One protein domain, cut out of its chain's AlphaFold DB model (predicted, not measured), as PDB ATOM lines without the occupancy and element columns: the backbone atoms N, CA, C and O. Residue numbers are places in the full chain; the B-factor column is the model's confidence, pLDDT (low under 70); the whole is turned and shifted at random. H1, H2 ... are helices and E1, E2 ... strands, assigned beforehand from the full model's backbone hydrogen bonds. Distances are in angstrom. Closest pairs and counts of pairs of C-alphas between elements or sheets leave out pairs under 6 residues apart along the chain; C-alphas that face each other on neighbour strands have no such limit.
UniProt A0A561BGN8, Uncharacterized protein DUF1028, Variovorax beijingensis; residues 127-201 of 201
ATOM      1  N   ARG A 127     225.927 207.633 314.473       97.31
ATOM      2  CA  ARG A 127     226.914 208.087 315.466       97.31
ATOM      3  C   ARG A 127     228.350 207.710 315.134       97.31
ATOM      4  O   ARG A 127     229.268 208.180 315.796       97.31
ATOM      5  N   SER A 128     228.544 206.853 314.141       98.25
ATOM      6  CA  SER A 128     229.860 206.404 313.700       98.25
ATOM      7  C   SER A 128     229.876 206.209 312.192       98.25
ATOM      8  O   SER A 128     228.894 205.717 311.637       98.25
ATOM      9  N   ALA A 129     231.002 206.503 311.555       98.44
ATOM     10  CA  ALA A 129     231.214 206.272 310.133       98.44
ATOM     11  C   ALA A 129     232.677 205.898 309.879       98.44
ATOM     12  O   ALA A 129     233.578 206.370 310.571       98.44
ATOM     13  N   CYS A 130     232.933 205.041 308.896       98.31
ATOM     14  CA  CYS A 130     234.295 204.712 308.498       98.31
ATOM     15  C   CYS A 130     234.378 204.322 307.024       98.31
ATOM     16  O   CYS A 130     233.433 203.753 306.479       98.31
ATOM     17  N   VAL A 131     235.541 204.553 306.422       98.31
ATOM     18  CA  VAL A 131     235.910 204.055 305.096       98.31
ATOM     19  C   VAL A 131     237.305 203.454 305.175       98.31
ATOM     20  O   VAL A 131     238.219 204.069 305.717       98.31
ATOM     21  N   VAL A 132     237.449 202.256 304.609       97.88
ATOM     22  CA  VAL A 132     238.736 201.583 304.437       97.88
ATOM     23  C   VAL A 132     238.900 201.235 302.963       97.88
ATOM     24  O   VAL A 132     238.033 200.574 302.390       97.88
ATOM     25  N   VAL A 133     240.002 201.668 302.355       97.38
ATOM     26  CA  VAL A 133     240.381 201.360 300.973       97.38
ATOM     27  C   VAL A 133     241.757 200.713 300.981       97.38
ATOM     28  O   VAL A 133     242.736 201.319 301.407       97.38
ATOM     29  N   MET A 134     241.817 199.478 300.494       95.00
ATOM     30  CA  MET A 134     243.062 198.759 300.231       95.00
ATOM     31  C   MET A 134     243.427 198.941 298.757       95.00
ATOM     32  O   MET A 134     242.533 198.877 297.911       95.00
ATOM     33  N   ASP A 135     244.710 199.129 298.457       91.69
ATOM     34  CA  ASP A 135     245.223 199.146 297.081       91.69
ATOM     35  C   ASP A 135     246.276 198.036 296.893       91.69
ATOM     36  O   ASP A 135     246.046 196.894 297.296       91.69
ATOM     37  N   ARG A 136     247.420 198.336 296.270       88.94
ATOM     38  CA  ARG A 136     248.468 197.362 295.932       88.94
ATOM     39  C   ARG A 136     249.260 196.888 297.141       88.94
ATOM     40  O   ARG A 136     249.804 195.784 297.117       88.94
ATOM     41  N   GLU A 137     249.320 197.722 298.167       90.38
ATOM     42  CA  GLU A 137     250.115 197.478 299.359       90.38
ATOM     43  C   GLU A 137     249.378 196.629 300.396       90.38
ATOM     44  O   GLU A 137     248.160 196.444 300.376       90.38
ATOM     45  N   SER A 138     250.148 196.091 301.342       88.94
ATOM     46  CA  SER A 138     249.608 195.273 302.439       88.94
ATOM     47  C   SER A 138     248.869 196.078 303.518       88.94
ATOM     48  O   SER A 138     248.258 195.488 304.414       88.94
ATOM     49  N   TYR A 139     248.897 197.407 303.423       90.44
ATOM     50  CA  TYR A 139     248.203 198.352 304.292       90.44
ATOM     51  C   TYR A 139     247.157 199.159 303.508       90.44
ATOM     52  O   TYR A 139     247.097 199.121 302.278       90.44
ATOM     53  N   ALA A 140     246.282 199.859 304.228       94.44
ATOM     54  CA  ALA A 140     245.214 200.639 303.619       94.44
ATOM     55  C   ALA A 140     245.753 201.948 303.022       94.44
ATOM     56  O   ALA A 140     246.446 202.694 303.710       94.44
ATOM     57  N   ALA A 141     245.372 202.256 301.781       93.94
ATOM     58  CA  ALA A 141     245.585 203.575 301.179       93.94
ATOM     59  C   ALA A 141     244.723 204.646 301.873       93.94
ATOM     60  O   ALA A 141     245.123 205.798 302.004       93.94
ATOM     61  N   TRP A 142     243.544 204.244 302.359       96.69
ATOM     62  CA  TRP A 142     242.676 205.067 303.197       96.69
ATOM     63  C   TRP A 142     242.129 204.241 304.356       96.69
ATOM     64  O   TRP A 142     241.542 203.189 304.124       96.69
ATOM     65  N   ASP A 143     242.259 204.732 305.586       97.31
ATOM     66  CA  ASP A 143     241.578 204.198 306.773       97.31
ATOM     67  C   ASP A 143     241.096 205.381 307.618       97.31
ATOM     68  O   ASP A 143     241.828 205.943 308.431       97.31
ATOM     69  N   LEU A 144     239.874 205.833 307.334       97.94
ATOM     70  CA  LEU A 144     239.259 206.984 307.986       97.94
ATOM     71  C   LEU A 144     238.127 206.509 308.888       97.94
ATOM     72  O   LEU A 144     237.255 205.747 308.460       97.94
ATOM     73  N   ARG A 145     238.125 206.975 310.139       98.25
ATOM     74  CA  ARG A 145     237.178 206.535 311.165       98.25
ATOM     75  C   ARG A 145     236.693 207.703 312.012       98.25
ATOM     76  O   ARG A 145     237.486 208.466 312.551       98.25
ATOM     77  N   VAL A 146     235.380 207.769 312.188       98.56
ATOM     78  CA  VAL A 146     234.689 208.591 313.179       98.56
ATOM     79  C   VAL A 146     233.951 207.624 314.090       98.56
ATOM     80  O   VAL A 146     232.903 207.096 313.723       98.56
ATOM     81  N   ASP A 147     234.518 207.335 315.258       98.12
ATOM     82  CA  ASP A 147     233.968 206.311 316.156       98.12
ATOM     83  C   ASP A 147     232.810 206.835 317.030       98.12
ATOM     84  O   ASP A 147     232.009 206.041 317.526       98.12
ATOM     85  N   MET A 148     232.700 208.158 317.212       97.81
ATOM     86  CA  MET A 148     231.589 208.805 317.918       97.81
ATOM     87  C   MET A 148     231.441 210.276 317.504       97.81
ATOM     88  O   MET A 148     232.295 211.096 317.835       97.81
ATOM     89  N   HIS A 149     230.347 210.630 316.833       98.06
ATOM     90  CA  HIS A 149     229.994 212.019 316.527       98.06
ATOM     91  C   HIS A 149     228.480 212.172 316.308       98.06
ATOM     92  O   HIS A 149     227.810 211.206 315.964       98.06
ATOM     93  N   GLY A 150     227.921 213.371 316.506       96.50
ATOM     94  CA  GLY A 150     226.485 213.623 316.271       96.50
ATOM     95  C   GLY A 150     226.094 213.653 314.788       96.50
ATOM     96  O   GLY A 150     224.936 213.438 314.454       96.50
ATOM     97  N   THR A 151     227.078 213.906 313.927       96.94
ATOM     98  CA  THR A 151     226.976 213.987 312.462       96.94
ATOM     99  C   THR A 151     228.167 213.227 311.864       96.94
ATOM    100  O   THR A 151     229.133 213.826 311.386       96.94
ATOM    101  N   ALA A 152     228.232 211.908 312.087       98.44
ATOM    102  CA  ALA A 152     229.461 211.147 311.841       98.44
ATOM    103  C   ALA A 152     229.818 211.024 310.356       98.44
ATOM    104  O   ALA A 152     230.999 210.982 310.017       98.44
ATOM    105  N   VAL A 153     228.819 210.994 309.471       98.38
ATOM    106  CA  VAL A 153     229.038 210.916 308.020       98.38
ATOM    107  C   VAL A 153     229.594 212.243 307.487       98.38
ATOM    108  O   VAL A 153     230.542 212.250 306.707       98.38
ATOM    109  N   GLU A 154     229.069 213.370 307.964       98.00
ATOM    110  CA  GLU A 154     229.575 214.717 307.671       98.00
ATOM    111  C   GLU A 154     231.008 214.885 308.174       98.00
ATOM    112  O   GLU A 154     231.869 215.422 307.478       98.00
ATOM    113  N   GLU A 155     231.278 214.393 309.381       98.00
ATOM    114  CA  GLU A 155     232.604 214.463 309.982       98.00
ATOM    115  C   GLU A 155     233.618 213.604 309.216       98.00
ATOM    116  O   GLU A 155     234.754 214.025 308.998       98.00
ATOM    117  N   LEU A 156     233.198 212.437 308.715       98.50
ATOM    118  CA  LEU A 156     234.029 211.604 307.850       98.50
ATOM    119  C   LEU A 156     234.401 212.344 306.557       98.50
ATOM    120  O   LEU A 156     235.567 212.323 306.157       98.50
ATOM    121  N   ARG A 157     233.444 213.048 305.933       98.12
ATOM    122  CA  ARG A 157     233.696 213.907 304.766       98.12
ATOM    123  C   ARG A 157     234.670 215.040 305.089       98.12
ATOM    124  O   ARG A 157     235.566 215.310 304.287       98.12
ATOM    125  N   ARG A 158     234.518 215.694 306.245       96.88
ATOM    126  CA  ARG A 158     235.425 216.763 306.698       96.88
ATOM    127  C   ARG A 158     236.856 216.245 306.833       96.88
ATOM    128  O   ARG A 158     237.755 216.799 306.210       96.88
ATOM    129  N   ILE A 159     237.055 215.153 307.575       95.88
ATOM    130  CA  ILE A 159     238.375 214.531 307.774       95.88
ATOM    131  C   ILE A 159     238.980 214.101 306.438       95.88
ATOM    132  O   ILE A 159     240.154 214.360 306.187       95.88
ATOM    133  N   TYR A 160     238.183 213.495 305.556       97.00
ATOM    134  CA  TYR A 160     238.632 213.130 304.217       97.00
ATOM    135  C   TYR A 160     239.139 214.345 303.430       97.00
ATOM    136  O   TYR A 160     240.247 214.312 302.902       97.00
ATOM    137  N   ASN A 161     238.373 215.439 303.395       95.38
ATOM    138  CA  ASN A 161     238.771 216.656 302.690       95.38
ATOM    139  C   ASN A 161     240.032 217.295 303.283       95.38
ATOM    140  O   ASN A 161     240.808 217.878 302.528       95.38
ATOM    141  N   LEU A 162     240.242 217.180 304.599       93.62
ATOM    142  CA  LEU A 162     241.457 217.642 305.271       93.62
ATOM    143  C   LEU A 162     242.665 216.772 304.944       93.62
ATOM    144  O   LEU A 162     243.729 217.295 304.647       93.62
ATOM    145  N   TYR A 163     242.504 215.452 304.966       93.56
ATOM    146  CA  TYR A 163     243.613 214.527 304.758       93.56
ATOM    147  C   TYR A 163     243.984 214.359 303.279       93.56
ATOM    148  O   TYR A 163     245.145 214.126 302.962       93.56
ATOM    149  N   LYS A 164     243.033 214.517 302.350       94.38
ATOM    150  CA  LYS A 164     243.240 214.257 300.917       94.38
ATOM    151  C   LYS A 164     244.481 214.923 300.309       94.38
ATOM    152  O   LYS A 164     245.207 214.226 299.604       94.38
ATOM    153  N   PRO A 165     244.792 216.205 300.573       93.44
ATOM    154  CA  PRO A 165     246.013 216.816 300.050       93.44
ATOM    155  C   PRO A 165     247.302 216.212 300.623       93.44
ATOM    156  O   PRO A 165     248.334 216.261 299.961       93.44
ATOM    157  N   TYR A 166     247.255 215.643 301.832       92.75
ATOM    158  CA  TYR A 166     248.413 215.034 302.487       92.75
ATOM    159  C   TYR A 166     248.762 213.660 301.928       92.75
ATOM    160  O   TYR A 166     249.895 213.221 302.115       92.75
ATOM    161  N   GLN A 167     247.831 212.971 301.259       92.44
ATOM    162  CA  GLN A 167     248.076 211.611 300.781       92.44
ATOM    163  C   GLN A 167     249.323 211.540 299.867       92.44
ATOM    164  O   GLN A 167     250.250 210.817 300.233       92.44
ATOM    165  N   PRO A 168     249.452 212.333 298.779       91.88
ATOM    166  CA  PRO A 168     250.658 212.293 297.945       91.88
ATOM    167  C   PRO A 168     251.932 212.718 298.690       91.88
ATOM    168  O   PRO A 168     253.022 212.253 298.369       91.88
ATOM    169  N   TYR A 169     251.809 213.603 299.687       93.31
ATOM    170  CA  TYR A 169     252.935 214.022 300.522       93.31
ATOM    171  C   TYR A 169     253.463 212.860 301.375       93.31
ATOM    172  O   TYR A 169     254.672 212.635 301.415       93.31
ATOM    173  N   TYR A 170     252.579 212.096 302.023       92.94
ATOM    174  CA  TYR A 170     252.990 210.941 302.822       92.94
ATOM    175  C   TYR A 170     253.470 209.770 301.961       92.94
ATOM    176  O   TYR A 170     254.465 209.149 302.327       92.94
ATOM    177  N   GLU A 171     252.853 209.529 300.801       91.75
ATOM    178  CA  GLU A 171     253.314 208.522 299.832       91.75
ATOM    179  C   GLU A 171     254.737 208.832 299.332       91.75
ATOM    180  O   GLU A 171     255.610 207.965 299.340       91.75
ATOM    181  N   ALA A 172     255.023 210.087 298.961       92.81
ATOM    182  CA  ALA A 172     256.372 210.489 298.553       92.81
ATOM    183  C   ALA A 172     257.393 210.335 299.693       92.81
ATOM    184  O   ALA A 172     258.521 209.887 299.475       92.81
ATOM    185  N   ARG A 173     256.982 210.671 300.921       94.44
ATOM    186  CA  ARG A 173     257.836 210.613 302.111       94.44
ATOM    187  C   ARG A 173     258.157 209.193 302.557       94.44
ATOM    188  O   ARG A 173     259.214 208.979 303.144       94.44
ATOM    189  N   GLU A 174     257.266 208.244 302.303       91.25
ATOM    190  CA  GLU A 174     257.531 206.820 302.509       91.25
ATOM    191  C   GLU A 174     258.636 206.317 301.571       91.25
ATOM    192  O   GLU A 174     259.514 205.575 302.008       91.25
ATOM    193  N   ILE A 175     258.621 206.755 300.307       92.12
ATOM    194  CA  ILE A 175     259.584 206.333 299.279       92.12
ATOM    195  C   ILE A 175     260.967 206.953 299.517       92.12
ATOM    196  O   ILE A 175     261.970 206.239 299.520       92.12
ATOM    197  N   ASP A 176     261.034 208.276 299.699       94.81
ATOM    198  CA  ASP A 176     262.278 208.986 300.001       94.81
ATOM    199  C   ASP A 176     262.030 210.167 300.953       94.81
ATOM    200  O   ASP A 176     261.783 211.297 300.510       94.81
ATOM    201  N   PRO A 177     262.171 209.959 302.273       94.44
ATOM    202  CA  PRO A 177     261.946 211.017 303.249       94.44
ATOM    203  C   PRO A 177     262.980 212.147 303.178       94.44
ATOM    204  O   PRO A 177     262.735 213.207 303.754       94.44
ATOM    205  N   THR A 178     264.125 211.952 302.510       94.81
ATOM    206  CA  THR A 178     265.163 212.988 302.369       94.81
ATOM    207  C   THR A 178     264.816 214.015 301.294       94.81
ATOM    208  O   THR A 178     265.284 215.151 301.356       94.81
ATOM    209  N   SER A 179     263.950 213.635 300.351       91.62
ATOM    210  CA  SER A 179     263.443 214.503 299.287       91.62
ATOM    211  C   SER A 179     262.259 215.378 299.718       91.62
ATOM    212  O   SER A 179     261.858 216.282 298.984       91.62
ATOM    213  N   CYS A 180     261.689 215.131 300.903       93.38
ATOM    214  CA  CYS A 180     260.466 215.789 301.345       93.38
ATOM    215  C   CYS A 180     260.745 216.922 302.345       93.38
ATOM    216  O   CYS A 180     261.461 216.714 303.331       93.38
ATOM    217  N   PRO A 181     260.126 218.105 302.173       94.12
ATOM    218  CA  PRO A 181     260.149 219.137 303.201       94.12
ATOM    219  C   PRO A 181     259.503 218.637 304.504       94.12
ATOM    220  O   PRO A 181     258.757 217.658 304.532       94.12
ATOM    221  N   THR A 182     259.770 219.329 305.616       93.19
ATOM    222  CA  THR A 182     259.013 219.088 306.857       93.19
ATOM    223  C   THR A 182     257.527 219.348 306.619       93.19
ATOM    224  O   THR A 182     257.192 220.220 305.819       93.19
ATOM    225  N   GLN A 183     256.654 218.683 307.375       91.50
ATOM    226  CA  GLN A 183     255.206 218.840 307.216       91.50
ATOM    227  C   GLN A 183     254.775 220.310 307.303       91.50
ATOM    228  O   GLN A 183     254.122 220.796 306.393       91.50
ATOM    229  N   LEU A 184     255.236 221.058 308.309       90.56
ATOM    230  CA  LEU A 184     254.895 222.478 308.450       90.56
ATOM    231  C   LEU A 184     255.350 223.333 307.251       90.56
ATOM    232  O   LEU A 184     254.671 224.286 306.875       90.56
ATOM    233  N   ALA A 185     256.515 223.030 306.672       92.19
ATOM    234  CA  ALA A 185     256.993 223.728 305.478       92.19
ATOM    235  C   ALA A 185     256.113 223.388 304.266       92.19
ATOM    236  O   ALA A 185     255.625 224.297 303.600       92.19
ATOM    237  N   TRP A 186     255.824 222.100 304.062       93.94
ATOM    238  CA  TRP A 186     254.923 221.633 303.012       93.94
ATOM    239  C   TRP A 186     253.526 222.251 303.122       93.94
ATOM    240  O   TRP A 186     252.990 222.722 302.124       93.94
ATOM    241  N   GLU A 187     252.952 222.297 304.327       92.25
ATOM    242  CA  GLU A 187     251.624 222.857 304.597       92.25
ATOM    243  C   GLU A 187     251.549 224.334 304.209       92.25
ATOM    244  O   GLU A 187     250.602 224.758 303.554       92.25
ATOM    245  N   ARG A 188     252.568 225.123 304.576       89.88
ATOM    246  CA  ARG A 188     252.637 226.555 304.245       89.88
ATOM    247  C   ARG A 188     252.782 226.821 302.749       89.88
ATOM    248  O   ARG A 188     252.357 227.876 302.289       89.88
ATOM    249  N   GLU A 189     253.410 225.903 302.021       90.44
ATOM    250  CA  GLU A 189     253.636 226.012 300.578       90.44
ATOM    251  C   GLU A 189     252.450 225.484 299.760       90.44
ATOM    252  O   GLU A 189     252.105 226.059 298.730       90.44
ATOM    253  N   SER A 190     251.827 224.396 300.218       89.81
ATOM    254  CA  SER A 190     250.881 223.597 299.427       89.81
ATOM    255  C   SER A 190     249.421 223.818 299.811       89.81
ATOM    256  O   SER A 190     248.531 223.599 298.988       89.81
ATOM    257  N   LEU A 191     249.145 224.242 301.047       89.75
ATOM    258  CA  LEU A 191     247.787 224.475 301.530       89.75
ATOM    259  C   LEU A 191     247.481 225.970 301.542       89.75
ATOM    260  O   LEU A 191     248.346 226.814 301.758       89.75
ATOM    261  N   SER A 192     246.214 226.318 301.330       84.75
ATOM    262  CA  SER A 192     245.782 227.715 301.303       84.75
ATOM    263  C   SER A 192     244.424 227.920 301.969       84.75
ATOM    264  O   SER A 192     243.654 226.980 302.194       84.75
ATOM    265  N   GLY A 193     244.136 229.180 302.306       83.50
ATOM    266  CA  GLY A 193     242.826 229.624 302.774       83.50
ATOM    267  C   GLY A 193     242.316 228.873 304.007       83.50
ATOM    268  O   GLY A 193     243.029 228.713 304.999       83.50
ATOM    269  N   ALA A 194     241.056 228.438 303.942       75.44
ATOM    270  CA  ALA A 194     240.362 227.778 305.046       75.44
ATOM    271  C   ALA A 194     241.007 226.442 305.451       75.44
ATOM    272  O   ALA A 194     241.046 226.126 306.635       75.44
ATOM    273  N   HIS A 195     241.568 225.702 304.495       80.62
ATOM    274  CA  HIS A 195     242.160 224.390 304.750       80.62
ATOM    275  C   HIS A 195     243.430 224.490 305.615       80.62
ATOM    276  O   HIS A 195     243.597 223.742 306.579       80.62
ATOM    277  N   LEU A 196     244.294 225.475 305.334       77.69
ATOM    278  CA  LEU A 196     245.469 225.759 306.166       77.69
ATOM    279  C   LEU A 196     245.061 226.206 307.581       77.69
ATOM    280  O   LEU A 196     245.638 225.755 308.566       77.69
ATOM    281  N   GLN A 197     244.043 227.067 307.689       76.75
ATOM    282  CA  GLN A 197     243.540 227.558 308.979       76.75
ATOM    283  C   GLN A 197     242.892 226.465 309.828       76.75
ATOM    284  O   GLN A 197     242.914 226.553 311.049       76.75
ATOM    285  N   GLU A 198     242.266 225.471 309.207       80.38
ATOM    286  CA  GLU A 198     241.674 224.345 309.921       80.38
ATOM    287  C   GLU A 198     242.730 223.342 310.386       80.38
ATOM    288  O   GLU A 198     242.592 222.797 311.475       80.38
ATOM    289  N   THR A 199     243.803 223.150 309.611       75.12
ATOM    290  CA  THR A 199     244.852 222.183 309.967       75.12
ATOM    291  C   THR A 199     245.818 222.701 311.040       75.12
ATOM    292  O   THR A 199     246.321 221.919 311.838       75.12
ATOM    293  N   LEU A 200     246.079 224.012 311.089       71.88
ATOM    294  CA  LEU A 200     247.020 224.614 312.048       71.88
ATOM    295  C   LEU A 200     246.399 225.004 313.407       71.88
ATOM    296  O   LEU A 200     247.064 225.675 314.198       71.88
ATOM    297  N   LYS A 201     245.135 224.650 313.664       62.66
ATOM    298  CA  LYS A 201     244.453 224.880 314.952       62.66
ATOM    299  C   LYS A 201     244.772 223.786 315.959       62.66
ATOM    300  O   LYS A 201     244.935 224.152 317.144       62.66
TER     301      LYS A 201
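Overview. This is residues 127 to 201 of the 201 residues of the protein "Uncharacterized protein DUF1028" of Variovorax beijingensis (UniProt A0A561BGN8). A flat, open arrangement: the strand hairpin E1 and E2 and the helix H1 make a V that meets where E1 begins, E2 ends and H1 begins, and H2 leads the chain onward from the far end of H1. Residues 176 to 182 then turn the chain back to two short helices, H3 and H4, which run side by side in opposite ways, with H4 coming close to the last part of H1. The printed part has 75 residues with two named strands and four named helices, in the order E1, E2, H1, H2, H3, H4; the sheet, E1 - E2, is antiparallel and the class is mixed, helices and strands. The whole is only just loose, close to compact, with a radius of gyration of the C-alphas of 14.1 A and spans of 40 by 34 by 13 A.

Along the chain. E1 covers residues 129 to 134, 17.2 A long from its first C-alpha, at (231.214, 206.272, 310.133), to its last. E2, residues 140 to 146, measures 16.3 A. H1 is residues 152 to 163, 16.2 A, and begins with C-alpha 152 at (229.461, 211.147, 311.841). H2 is residues 166 to 175, 14.5 A. H3 is residues 183 to 190, 10.1 A, and H4 is residues 193 to 199, 10.5 A, with C-alpha 199 at (244.852, 222.183, 309.967).

Arrangement. E1 and E2 form a hairpin, antiparallel at 174 degrees between their directions; N 131 and O 144 are within hydrogen-bond range at 2.9 A, and N 146 and O 129 at 2.8 A. The closest C-alphas of E2 and H1 are those of Val 146 and Ala 152, 6.0 A apart. Those of E1 and H1 are Ala 129 and Ala 152, at 5.5 A. H1 and H2 meet only through their link, residues 164 and 165. E2 and H2 are apart, but only just, with closest C-alphas at 8.4 A. H2 and H3 are near each other, with closest C-alphas at 8.3 A. H3 and H4 are close but not clearly touching, with the C-alphas of Glu 187 and Leu 196 closest at 7.0 A, at a shallow tilt of 14 degrees, opposite ways. H1 and H4 are also close but not clearly touching, with the C-alphas of Leu 162 and His 195 closest at 6.8 A, and are about perpendicular at 74 degrees. In H1, H2, H3 and H4 every O i to N i+4 pair is within hydrogen-bond range.

Size, cuts and confidence. The two C-alphas farthest apart are those of Gly 150 and Thr 178, 41.1 A. The printed part has no cut and ends at Lys 201, the chain's last residue. No link is long; that from H2 to H3, seven residues, is short, and the others are tight. The mean pLDDT of the printed part is 92.2, that of H4 is 78, and one printed residue, Lys 201, is under 70.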